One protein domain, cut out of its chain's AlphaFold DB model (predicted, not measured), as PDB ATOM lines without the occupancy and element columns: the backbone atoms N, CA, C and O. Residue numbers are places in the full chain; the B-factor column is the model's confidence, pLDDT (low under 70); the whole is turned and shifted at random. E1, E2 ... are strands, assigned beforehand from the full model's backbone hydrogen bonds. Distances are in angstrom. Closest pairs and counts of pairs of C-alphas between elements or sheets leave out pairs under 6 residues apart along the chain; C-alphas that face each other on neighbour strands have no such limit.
ATOM      1  N   CYS A  95       3.548 -21.975  36.812       35.56
ATOM      2  CA  CYS A  95       2.862 -22.976  37.635       35.56
ATOM      3  C   CYS A  95       1.889 -22.267  38.602       35.56
ATOM      4  O   CYS A  95       2.338 -21.431  39.386       35.56
ATOM      5  N   PRO A  96       0.573 -22.555  38.574       38.97
ATOM      6  CA  PRO A  96      -0.416 -21.825  39.376       38.97
ATOM      7  C   PRO A  96      -0.399 -22.154  40.880       38.97
ATOM      8  O   PRO A  96      -1.004 -21.422  41.653       38.97
ATOM      9  N   ALA A  97       0.282 -23.221  41.316       35.47
ATOM     10  CA  ALA A  97       0.261 -23.672  42.717       35.47
ATOM     11  C   ALA A  97       1.546 -23.362  43.511       35.47
ATOM     12  O   ALA A  97       1.572 -23.487  44.732       35.47
ATOM     13  N   SER A  98       2.612 -22.946  42.834       41.09
ATOM     14  CA  SER A  98       3.907 -22.615  43.433       41.09
ATOM     15  C   SER A  98       4.658 -21.780  42.408       41.09
ATOM     16  O   SER A  98       4.875 -22.268  41.298       41.09
ATOM     17  N   GLN A  99       5.007 -20.537  42.741       48.84
ATOM     18  CA  GLN A  99       5.677 -19.586  41.848       48.84
ATOM     19  C   GLN A  99       7.125 -20.007  41.557       48.84
ATOM     20  O   GLN A  99       8.098 -19.423  42.017       48.84
ATOM     21  N   LEU A 100       7.256 -21.097  40.812       43.34
ATOM     22  CA  LEU A 100       8.496 -21.610  40.270       43.34
ATOM     23  C   LEU A 100       8.740 -20.902  38.942       43.34
ATOM     24  O   LEU A 100       8.009 -21.131  37.978       43.34
ATOM     25  N   PHE A 101       9.766 -20.058  38.900       51.69
ATOM     26  CA  PHE A 101      10.260 -19.462  37.666       51.69
ATOM     27  C   PHE A 101      11.518 -20.213  37.229       51.69
ATOM     28  O   PHE A 101      12.575 -20.122  37.851       51.69
ATOM     29  N   ALA A 102      11.408 -20.989  36.150       48.44
ATOM     30  CA  ALA A 102      12.572 -21.572  35.496       48.44
ATOM     31  C   ALA A 102      13.181 -20.520  34.564       48.44
ATOM     32  O   ALA A 102      12.574 -20.129  33.566       48.44
ATOM     33  N   LEU A 103      14.376 -20.045  34.900       55.28
ATOM     34  CA  LEU A 103      15.082 -19.047  34.109       55.28
ATOM     35  C   LEU A 103      16.045 -19.760  33.159       55.28
ATOM     36  O   LEU A 103      17.063 -20.316  33.568       55.28
ATOM     37  N   LEU A 104      15.700 -19.777  31.872       48.69
ATOM     38  CA  LEU A 104      16.591 -20.233  30.807       48.69
ATOM     39  C   LEU A 104      17.550 -19.091  30.449       48.69
ATOM     40  O   LEU A 104      17.333 -18.382  29.470       48.69
ATOM     41  N   ALA A 105      18.594 -18.896  31.258       47.75
ATOM     42  CA  ALA A 105      19.724 -18.048  30.884       47.75
ATOM     43  C   ALA A 105      20.664 -18.848  29.967       47.75
ATOM     44  O   ALA A 105      21.120 -19.935  30.335       47.75
ATOM     45  N   TYR A 106      20.935 -18.331  28.768       53.34
ATOM     46  CA  TYR A 106      21.898 -18.917  27.841       53.34
ATOM     47  C   TYR A 106      23.088 -17.971  27.696       53.34
ATOM     48  O   TYR A 106      23.011 -16.982  26.978       53.34
ATOM     49  N   LEU A 107      24.202 -18.323  28.337       47.00
ATOM     50  CA  LEU A 107      25.488 -17.683  28.085       47.00
ATOM     51  C   LEU A 107      26.008 -18.204  26.735       47.00
ATOM     52  O   LEU A 107      26.543 -19.316  26.649       47.00
ATOM     53  N   VAL A 108      25.791 -17.451  25.649       43.91
ATOM     54  CA  VAL A 108      26.368 -17.789  24.337       43.91
ATOM     55  C   VAL A 108      27.853 -17.421  24.365       43.91
ATOM     56  O   VAL A 108      28.212 -16.263  24.179       43.91
ATOM     57  N   SER A 109      28.748 -18.396  24.528       41.34
ATOM     58  CA  SER A 109      30.157 -18.172  24.180       41.34
ATOM     59  C   SER A 109      30.271 -17.953  22.662       41.34
ATOM     60  O   SER A 109      29.808 -18.810  21.896       41.34
ATOM     61  N   ARG A 120      19.918 -27.362  28.007       86.38
ATOM     62  CA  ARG A 120      19.707 -27.914  29.346       86.38
ATOM     63  C   ARG A 120      19.583 -26.741  30.303       86.38
ATOM     64  O   ARG A 120      20.420 -25.844  30.275       86.38
ATOM     65  N   HIS A 121      18.537 -26.748  31.118       85.19
ATOM     66  CA  HIS A 121      18.406 -25.792  32.209       85.19
ATOM     67  C   HIS A 121      19.576 -25.996  33.179       85.19
ATOM     68  O   HIS A 121      19.905 -27.134  33.517       85.19
ATOM     69  N   LYS A 122      20.228 -24.903  33.581       89.19
ATOM     70  CA  LYS A 122      21.350 -24.952  34.527       89.19
ATOM     71  C   LYS A 122      20.892 -24.683  35.956       89.19
ATOM     72  O   LYS A 122      21.348 -25.359  36.868       89.19
ATOM     73  N   LEU A 123      19.989 -23.718  36.134       91.44
ATOM     74  CA  LEU A 123      19.541 -23.246  37.440       91.44
ATOM     75  C   LEU A 123      18.023 -23.065  37.475       91.44
ATOM     76  O   LEU A 123      17.392 -22.757  36.463       91.44
ATOM     77  N   LEU A 124      17.464 -23.247  38.668       93.94
ATOM     78  CA  LEU A 124      16.073 -22.976  39.005       93.94
ATOM     79  C   LEU A 124      16.074 -22.033  40.207       93.94
ATOM     80  O   LEU A 124      16.487 -22.429  41.295       93.94
ATOM     81  N   LEU A 125      15.653 -20.789  39.991       95.00
ATOM     82  CA  LEU A 125      15.699 -19.737  41.002       95.00
ATOM     83  C   LEU A 125      14.306 -19.557  41.600       95.00
ATOM     84  O   LEU A 125      13.332 -19.348  40.876       95.00
ATOM     85  N   VAL A 126      14.205 -19.665  42.922       95.75
ATOM     86  CA  VAL A 126      12.930 -19.629  43.649       95.75
ATOM     87  C   VAL A 126      13.046 -18.611  44.772       95.75
ATOM     88  O   VAL A 126      13.894 -18.764  45.647       95.75
ATOM     89  N   GLY A 127      12.216 -17.569  44.743       95.38
ATOM     90  CA  GLY A 127      12.230 -16.527  45.776       95.38
ATOM     91  C   GLY A 127      11.130 -15.483  45.634       95.38
ATOM     92  O   GLY A 127      10.530 -15.115  46.636       95.38
ATOM     93  N   HIS A 128      10.817 -15.070  44.403       95.56
ATOM     94  CA  HIS A 128       9.782 -14.063  44.146       95.56
ATOM     95  C   HIS A 128       8.386 -14.510  44.588       95.56
ATOM     96  O   HIS A 128       7.987 -15.655  44.345       95.56
ATOM     97  N   LYS A 129       7.644 -13.584  45.206       95.31
ATOM     98  CA  LYS A 129       6.235 -13.769  45.619       95.31
ATOM     99  C   LYS A 129       5.220 -13.257  44.602       95.31
ATOM    100  O   LYS A 129       4.020 -13.507  44.758       95.31
ATOM    101  N   ALA A 130       5.687 -12.565  43.571       94.25
ATOM    102  CA  ALA A 130       4.884 -12.101  42.455       94.25
ATOM    103  C   ALA A 130       5.556 -12.442  41.112       94.25
ATOM    104  O   ALA A 130       6.727 -12.831  41.071       94.25
ATOM    105  N   PRO A 131       4.837 -12.310  39.982       93.56
ATOM    106  CA  PRO A 131       5.418 -12.537  38.668       93.56
ATOM    107  C   PRO A 131       6.655 -11.677  38.401       93.56
ATOM    108  O   PRO A 131       6.629 -10.465  38.599       93.56
ATOM    109  N   VAL A 132       7.724 -12.309  37.907       94.38
ATOM    110  CA  VAL A 132       8.948 -11.618  37.481       94.38
ATOM    111  C   VAL A 132       8.683 -10.875  36.172       94.38
ATOM    112  O   VAL A 132       8.295 -11.488  35.177       94.38
ATOM    113  N   VAL A 133       8.911  -9.563  36.168       94.25
ATOM    114  CA  VAL A 133       8.654  -8.670  35.022       94.25
ATOM    115  C   VAL A 133       9.931  -8.247  34.296       94.25
ATOM    116  O   VAL A 133       9.879  -7.857  33.127       94.25
ATOM    117  N   ALA A 134      11.088  -8.338  34.955       91.56
ATOM    118  CA  ALA A 134      12.367  -7.991  34.347       91.56
ATOM    119  C   ALA A 134      13.536  -8.799  34.899       91.56
ATOM    120  O   ALA A 134      13.538  -9.214  36.061       91.56
ATOM    121  N   LEU A 135      14.537  -8.975  34.035       95.50
ATOM    122  CA  LEU A 135      15.786  -9.668  34.311       95.50
ATOM    123  C   LEU A 135      16.964  -8.863  33.750       95.50
ATOM    124  O   LEU A 135      16.891  -8.316  32.647       95.50
ATOM    125  N   CYS A 136      18.056  -8.807  34.501       94.75
ATOM    126  CA  CYS A 136      19.290  -8.138  34.110       94.75
ATOM    127  C   CYS A 136      20.479  -8.999  34.527       94.75
ATOM    128  O   CYS A 136      20.528  -9.454  35.669       94.75
ATOM    129  N   LEU A 137      21.418  -9.228  33.614       95.06
ATOM    130  CA  LEU A 137      22.690  -9.873  33.921       95.06
ATOM    131  C   LEU A 137      23.769  -8.796  33.982       95.06
ATOM    132  O   LEU A 137      23.879  -7.956  33.085       95.06
ATOM    133  N   THR A 138      24.540  -8.811  35.061       94.56
ATOM    134  CA  THR A 138      25.638  -7.877  35.298       94.56
ATOM    135  C   THR A 138      26.855  -8.630  35.816       94.56
ATOM    136  O   THR A 138      26.724  -9.692  36.419       94.56
ATOM    137  N   GLN A 139      28.039  -8.083  35.575       94.56
ATOM    138  CA  GLN A 139      29.284  -8.570  36.156       94.56
ATOM    139  C   GLN A 139      29.735  -7.587  37.219       94.56
ATOM    140  O   GLN A 139      29.836  -6.390  36.951       94.56
ATOM    141  N   THR A 140      29.995  -8.090  38.420       92.44
ATOM    142  CA  THR A 140      30.522  -7.278  39.518       92.44
ATOM    143  C   THR A 140      31.934  -7.726  39.849       92.44
ATOM    144  O   THR A 140      32.171  -8.916  40.063       92.44
ATOM    145  N   GLU A 141      32.873  -6.785  39.879       92.62
ATOM    146  CA  GLU A 141      34.229  -7.026  40.370       92.62
ATOM    147  C   GLU A 141      34.199  -7.117  41.898       92.62
ATOM    148  O   GLU A 141      33.574  -6.296  42.569       92.62
ATOM    149  N   THR A 142      34.831  -8.150  42.453       89.06
ATOM    150  CA  THR A 142      34.979  -8.316  43.903       89.06
ATOM    151  C   THR A 142      36.374  -7.873  44.342       89.06
ATOM    152  O   THR A 142      37.385  -8.323  43.790       89.06
ATOM    153  N   ASP A 143      36.432  -7.032  45.378       87.44
ATOM    154  CA  ASP A 143      37.665  -6.381  45.860       87.44
ATOM    155  C   ASP A 143      38.759  -7.362  46.300       87.44
ATOM    156  O   ASP A 143      39.938  -7.029  46.343       87.44
ATOM    157  N   THR A 144      38.389  -8.600  46.630       83.62
ATOM    158  CA  THR A 144      39.315  -9.530  47.280       83.62
ATOM    159  C   THR A 144      40.361 -10.125  46.341       83.62
ATOM    160  O   THR A 144      41.402 -10.556  46.827       83.62
ATOM    161  N   LEU A 145      40.135 -10.170  45.020       85.75
ATOM    162  CA  LEU A 145      41.067 -10.847  44.101       85.75
ATOM    163  C   LEU A 145      40.937 -10.450  42.618       85.75
ATOM    164  O   LEU A 145      41.413 -11.189  41.755       85.75
ATOM    165  N   GLY A 146      40.257  -9.344  42.292       88.25
ATOM    166  CA  GLY A 146      39.955  -9.002  40.894       88.25
ATOM    167  C   GLY A 146      39.112 -10.079  40.198       88.25
ATOM    168  O   GLY A 146      39.155 -10.233  38.978       88.25
ATOM    169  N   LYS A 147      38.383 -10.882  40.982       92.69
ATOM    170  CA  LYS A 147      37.465 -11.890  40.458       92.69
ATOM    171  C   LYS A 147      36.168 -11.193  40.085       92.69
ATOM    172  O   LYS A 147      35.559 -10.526  40.921       92.69
ATOM    173  N   THR A 148      35.753 -11.372  38.840       93.44
ATOM    174  CA  THR A 148      34.423 -10.987  38.387       93.44
ATOM    175  C   THR A 148      33.430 -12.084  38.747       93.44
ATOM    176  O   THR A 148      33.696 -13.276  38.567       93.44
ATOM    177  N   GLU A 149      32.282 -11.681  39.273       94.50
ATOM    178  CA  GLU A 149      31.154 -12.567  39.530       94.50
ATOM    179  C   GLU A 149      29.990 -12.189  38.617       94.50
ATOM    180  O   GLU A 149      29.624 -11.017  38.511       94.50
ATOM    181  N   ASP A 150      29.406 -13.193  37.959       95.31
ATOM    182  CA  ASP A 150      28.174 -13.029  37.195       95.31
ATOM    183  C   ASP A 150      26.988 -12.967  38.167       95.31
ATOM    184  O   ASP A 150      26.714 -13.899  38.936       95.31
ATOM    185  N   ILE A 151      26.255 -11.865  38.096       95.62
ATOM    186  CA  ILE A 151      25.111 -11.554  38.938       95.62
ATOM    187  C   ILE A 151      23.867 -11.452  38.066       95.62
ATOM    188  O   ILE A 151      23.827 -10.712  37.085       95.62
ATOM    189  N   LEU A 152      22.807 -12.147  38.470       96.06
ATOM    190  CA  LEU A 152      21.484 -11.978  37.888       96.06
ATOM    191  C   LEU A 152      20.636 -11.137  38.836       96.06
ATOM    192  O   LEU A 152      20.471 -11.469  40.005       96.06
ATOM    193  N   ILE A 153      20.052 -10.070  38.320       96.31
ATOM    194  CA  ILE A 153      19.072  -9.247  39.014       96.31
ATOM    195  C   ILE A 153      17.709  -9.554  38.412       96.31
ATOM    196  O   ILE A 153      17.531  -9.586  37.194       96.31
ATOM    197  N   SER A 154      16.734  -9.777  39.276       96.62
ATOM    198  CA  SER A 154      15.351 -10.041  38.890       96.62
ATOM    199  C   SER A 154      14.422  -9.108  39.643       96.62
ATOM    200  O   SER A 154      14.633  -8.874  40.831       96.62
ATOM    201  N   ALA A 155      13.406  -8.595  38.960       95.75
ATOM    202  CA  ALA A 155      12.416  -7.701  39.543       95.75
ATOM    203  C   ALA A 155      11.007  -8.222  39.268       95.75
ATOM    204  O   ALA A 155      10.699  -8.625  38.139       95.75
ATOM    205  N   SER A 156      10.162  -8.205  40.288       95.38
ATOM    206  CA  SER A 156       8.774  -8.656  40.239       95.38
ATOM    207  C   SER A 156       7.778  -7.502  40.191       95.38
ATOM    208  O   SER A 156       8.104  -6.331  40.392       95.38
ATOM    209  N   GLU A 157       6.532  -7.847  39.878       92.38
ATOM    210  CA  GLU A 157       5.419  -6.904  39.764       92.38
ATOM    211  C   GLU A 157       5.050  -6.213  41.089       92.38
ATOM    212  O   GLU A 157       4.608  -5.065  41.068       92.38
ATOM    213  N   ASP A 158       5.260  -6.878  42.229       92.25
ATOM    214  CA  ASP A 158       5.034  -6.324  43.576       92.25
ATOM    215  C   ASP A 158       6.147  -5.373  44.041       92.25
ATOM    216  O   ASP A 158       6.037  -4.745  45.093       92.25
ATOM    217  N   GLY A 159       7.191  -5.213  43.230       92.94
ATOM    218  CA  GLY A 159       8.306  -4.327  43.507       92.94
ATOM    219  C   GLY A 159       9.441  -4.959  44.321       92.94
ATOM    220  O   GLY A 159      10.333  -4.241  44.784       92.94
ATOM    221  N   GLU A 160       9.444  -6.283  44.464       94.81
ATOM    222  CA  GLU A 160      10.575  -7.023  45.007       94.81
ATOM    223  C   GLU A 160      11.707  -7.130  43.960       94.81
ATOM    224  O   GLU A 160      11.497  -7.394  42.773       94.81
ATOM    225  N   VAL A 161      12.946  -6.886  44.392       95.94
ATOM    226  CA  VAL A 161      14.163  -7.094  43.594       95.94
ATOM    227  C   VAL A 161      15.034  -8.111  44.300       95.94
ATOM    228  O   VAL A 161      15.358  -7.942  45.473       95.94
ATOM    229  N   ILE A 162      15.449  -9.147  43.575       96.88
ATOM    230  CA  ILE A 162      16.348 -10.178  44.091       96.88
ATOM    231  C   ILE A 162      17.610 -10.229  43.237       96.88
ATOM    232  O   ILE A 162      17.532 -10.325  42.004       96.88
ATOM    233  N   ARG A 163      18.758 -10.180  43.917       96.94
ATOM    234  CA  ARG A 163      20.099 -10.382  43.367       96.94
ATOM    235  C   ARG A 163      20.510 -11.836  43.585       96.94
ATOM    236  O   ARG A 163      20.474 -12.328  44.712       96.94
ATOM    237  N   TRP A 164      20.940 -12.499  42.522       97.69
ATOM    238  CA  TRP A 164      21.340 -13.902  42.512       97.69
ATOM    239  C   TRP A 164      22.784 -14.044  42.055       97.69
ATOM    240  O   TRP A 164      23.217 -13.352  41.132       97.69
ATOM    241  N   ASN A 165      23.499 -14.995  42.645       95.75
ATOM    242  CA  ASN A 165      24.763 -15.470  42.103       95.75
ATOM    243  C   ASN A 165      24.476 -16.489  40.985       95.75
ATOM    244  O   ASN A 165      23.768 -17.475  41.195       95.75
ATOM    245  N   VAL A 166      25.001 -16.253  39.780       95.62
ATOM    246  CA  VAL A 166      24.744 -17.105  38.599       95.62
ATOM    247  C   VAL A 166      25.562 -18.402  38.624       95.62
ATOM    248  O   VAL A 166      25.230 -19.361  37.922       95.62
ATOM    249  N   ALA A 167      26.628 -18.474  39.421       94.81
ATOM    250  CA  ALA A 167      27.450 -19.674  39.525       94.81
ATOM    251  C   ALA A 167      26.731 -20.789  40.297       94.81
ATOM    252  O   ALA A 167      26.748 -21.942  39.856       94.81
ATOM    253  N   ASP A 168      26.085 -20.447  41.415       95.56
ATOM    254  CA  ASP A 168      25.465 -21.407  42.338       95.56
ATOM    255  C   ASP A 168      23.941 -21.249  42.499       95.56
ATOM    256  O   ASP A 168      23.294 -22.116  43.089       95.56
ATOM    257  N   GLY A 169      23.351 -20.185  41.948       95.62
ATOM    258  CA  GLY A 169      21.921 -19.898  42.034       95.62
ATOM    259  C   GLY A 169      21.461 -19.384  43.399       95.62
ATOM    260  O   GLY A 169      20.254 -19.348  43.652       95.62
ATOM    261  N   ARG A 170      22.376 -19.002  44.299       96.25
ATOM    262  CA  ARG A 170      22.005 -18.493  45.626       96.25
ATOM    263  C   ARG A 170      21.451 -17.074  45.545       96.25
ATOM    264  O   ARG A 170      21.939 -16.237  44.788       96.25
ATOM    265  N   CYS A 171      20.448 -16.800  46.376       96.69
ATOM    266  CA  CYS A 171      19.973 -15.447  46.636       96.69
ATOM    267  C   CYS A 171      21.019 -14.713  47.483       96.69
ATOM    268  O   CYS A 171      21.298 -15.124  48.608       96.69
ATOM    269  N   LEU A 172      21.592 -13.644  46.937       96.56
ATOM    270  CA  LEU A 172      22.573 -12.805  47.623       96.56
ATOM    271  C   LEU A 172      21.890 -11.711  48.443       96.56
ATOM    272  O   LEU A 172      22.285 -11.444  49.572       96.56
ATOM    273  N   ALA A 173      20.866 -11.081  47.868       96.75
ATOM    274  CA  ALA A 173      20.136  -9.996  48.508       96.75
ATOM    275  C   ALA A 173      18.710  -9.891  47.967       96.75
ATOM    276  O   ALA A 173      18.468 -10.116  46.779       96.75
ATOM    277  N   THR A 174      17.794  -9.472  48.838       96.44
ATOM    278  CA  THR A 174      16.392  -9.202  48.509       96.44
ATOM    279  C   THR A 174      16.024  -7.809  48.996       96.44
ATOM    280  O   THR A 174      16.242  -7.473  50.159       96.44
ATOM    281  N   ASN A 175      15.425  -7.012  48.120       95.94
ATOM    282  CA  ASN A 175      14.831  -5.727  48.451       95.94
ATOM    283  C   ASN A 175      13.340  -5.773  48.104       95.94
ATOM    284  O   ASN A 175      12.967  -5.612  46.945       95.94
ATOM    285  N   ALA A 176      12.496  -6.006  49.111       95.25
ATOM    286  CA  ALA A 176      11.052  -6.174  48.932       95.25
ATOM    287  C   ALA A 176      10.331  -4.901  48.457       95.25
ATOM    288  O   ALA A 176       9.255  -4.991  47.883       95.25
ATOM    289  N   ASN A 177      10.914  -3.721  48.696       91.38
ATOM    290  CA  ASN A 177      10.264  -2.432  48.464       91.38
ATOM    291  C   ASN A 177      11.097  -1.524  47.557       91.38
ATOM    292  O   ASN A 177      11.067  -0.302  47.711       91.38
ATOM    293  N   ALA A 178      11.821  -2.096  46.594       90.44
ATOM    294  CA  ALA A 178      12.675  -1.314  45.704       90.44
ATOM    295  C   ALA A 178      11.882  -0.246  44.920       90.44
ATOM    296  O   ALA A 178      12.439   0.784  44.547       90.44
ATOM    297  N   PHE A 179      10.574  -0.461  44.711       78.81
ATOM    298  CA  PHE A 179       9.727   0.411  43.886       78.81
ATOM    299  C   PHE A 179       8.485   0.984  44.570       78.81
ATOM    300  O   PHE A 179       7.823   1.836  43.976       78.81
ATOM    301  N   VAL A 180       8.147   0.553  45.789       78.00
ATOM    302  CA  VAL A 180       6.851   0.883  46.419       78.00
ATOM    303  C   VAL A 180       6.660   2.397  46.575       78.00
ATOM    304  O   VAL A 180       5.567   2.908  46.349       78.00
ATOM    305  N   ASN A 181       7.737   3.146  46.823       66.19
ATOM    306  CA  ASN A 181       7.668   4.603  46.975       66.19
ATOM    307  C   ASN A 181       7.897   5.380  45.668       66.19
ATOM    308  O   ASN A 181       7.551   6.557  45.589       66.19
ATOM    309  N   ALA A 182       8.450   4.738  44.635       62.03
ATOM    310  CA  ALA A 182       8.752   5.394  43.363       62.03
ATOM    311  C   ALA A 182       7.496   5.637  42.512       62.03
ATOM    312  O   ALA A 182       7.503   6.501  41.641       62.03
ATOM    313  N   ILE A 183       6.423   4.876  42.750       58.12
ATOM    314  CA  ILE A 183       5.191   4.945  41.948       58.12
ATOM    315  C   ILE A 183       4.171   5.923  42.553       58.12
ATOM    316  O   ILE A 183       3.334   6.454  41.830       58.12
ATOM    317  N   ILE A 184       4.235   6.190  43.861       55.94
ATOM    318  CA  ILE A 184       3.121   6.831  44.576       55.94
ATOM    319  C   ILE A 184       3.295   8.358  44.712       55.94
ATOM    320  O   ILE A 184       2.293   9.063  44.777       55.94
ATOM    321  N   ASN A 185       4.522   8.903  44.674       44.25
ATOM    322  CA  ASN A 185       4.762  10.293  45.111       44.25
ATOM    323  C   ASN A 185       5.321  11.289  44.075       44.25
ATOM    324  O   ASN A 185       5.576  12.435  44.444       44.25
ATOM    325  N   THR A 203      26.128  -3.580  30.744       47.75
ATOM    326  CA  THR A 203      24.920  -4.254  31.248       47.75
ATOM    327  C   THR A 203      23.989  -4.638  30.100       47.75
ATOM    328  O   THR A 203      23.609  -3.772  29.305       47.75
ATOM    329  N   SER A 204      23.561  -5.900  30.048       49.75
ATOM    330  CA  SER A 204      22.549  -6.392  29.102       49.75
ATOM    331  C   SER A 204      21.224  -6.643  29.828       49.75
ATOM    332  O   SER A 204      21.198  -7.201  30.924       49.75
ATOM    333  N   PHE A 205      20.104  -6.232  29.225       44.03
ATOM    334  CA  PHE A 205      18.772  -6.325  29.834       44.03
ATOM    335  C   PHE A 205      17.814  -7.162  28.983       44.03
ATOM    336  O   PHE A 205      17.831  -7.078  27.754       44.03
ATOM    337  N   VAL A 206      16.929  -7.919  29.639       47.41
ATOM    338  CA  VAL A 206      15.823  -8.627  28.983       47.41
ATOM    339  C   VAL A 206      14.511  -8.275  29.675       47.41
ATOM    340  O   VAL A 206      14.368  -8.367  30.896       47.41
ATOM    341  N   THR A 207      13.533  -7.866  28.876       48.84
ATOM    342  CA  THR A 207      12.210  -7.462  29.343       48.84
ATOM    343  C   THR A 207      11.193  -8.521  28.958       48.84
ATOM    344  O   THR A 207      11.196  -9.026  27.837       48.84
ATOM    345  N   LEU A 208      10.330  -8.890  29.903       44.38
ATOM    346  CA  LEU A 208       9.335  -9.934  29.699       44.38
ATOM    347  C   LEU A 208       7.950  -9.284  29.685       44.38
ATOM    348  O   LEU A 208       7.372  -9.022  30.735       44.38
ATOM    349  N   SER A 209       7.410  -8.995  28.500       39.59
ATOM    350  CA  SER A 209       6.014  -8.568  28.359       39.59
ATOM    351  C   SER A 209       5.137  -9.768  27.994       39.59
ATOM    352  O   SER A 209       5.172 -10.282  26.879       39.59
ATOM    353  N   GLY A 210       4.337 -10.240  28.951       40.06
ATOM    354  CA  GLY A 210       3.287 -11.228  28.703       40.06
ATOM    355  C   GLY A 210       1.913 -10.564  28.714       40.06
ATOM    356  O   GLY A 210       1.407 -10.248  29.786       40.06
TER     357      GLY A 210
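This is residues 95 to 109, 120 to 185 and 203 to 210 of the 252 residues of an uncharacterized protein of Endogone sp. FLAS-F59071 (UniProt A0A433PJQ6). Little regular structure is here beyond one twisted antiparallel sheet, a wall built on two long paired strands, E1 and E2. Unnamed stretches pass over one face. The printed part has 89 residues with five named strands, E1 to E5 along the chain, and no named helix; the sheet's order is E4, E3, E2, E1, E5. The class is all strand, with 35 residues in named elements; the whole is compact, radius of gyration of the C-alphas 14.0 A, spanning 41 by 35 by 20 A.

Find C-alpha 132 at (8.948, -11.618, 37.481); E1, residues 132 to 142, runs 27.0 A and bends by 51 degrees at 139. E2, 147 to 156, runs 28.9 A; then come E3, 161 to 165, E4, 171 to 175, and E5, 204 to 207, ending at (12.210, -7.462, 29.343).

E1 to E4 form a meander, each strand the antiparallel neighbour of the one before. Look for N 151 and O 138, 2.8 A; N 164 and O 152, 2.8 A; N 175 and O 161, 2.8 A. Edge strand E5 is antiparallel to E1, with N 206 and O 135 3.0 A apart.

Cuts leave C-alpha gaps of 15.2 A from 109 to 120 and 28.5 A from 185 to 203. Residues 95 to 109, 181 to 185 and 203 to 210 have pLDDT under 70.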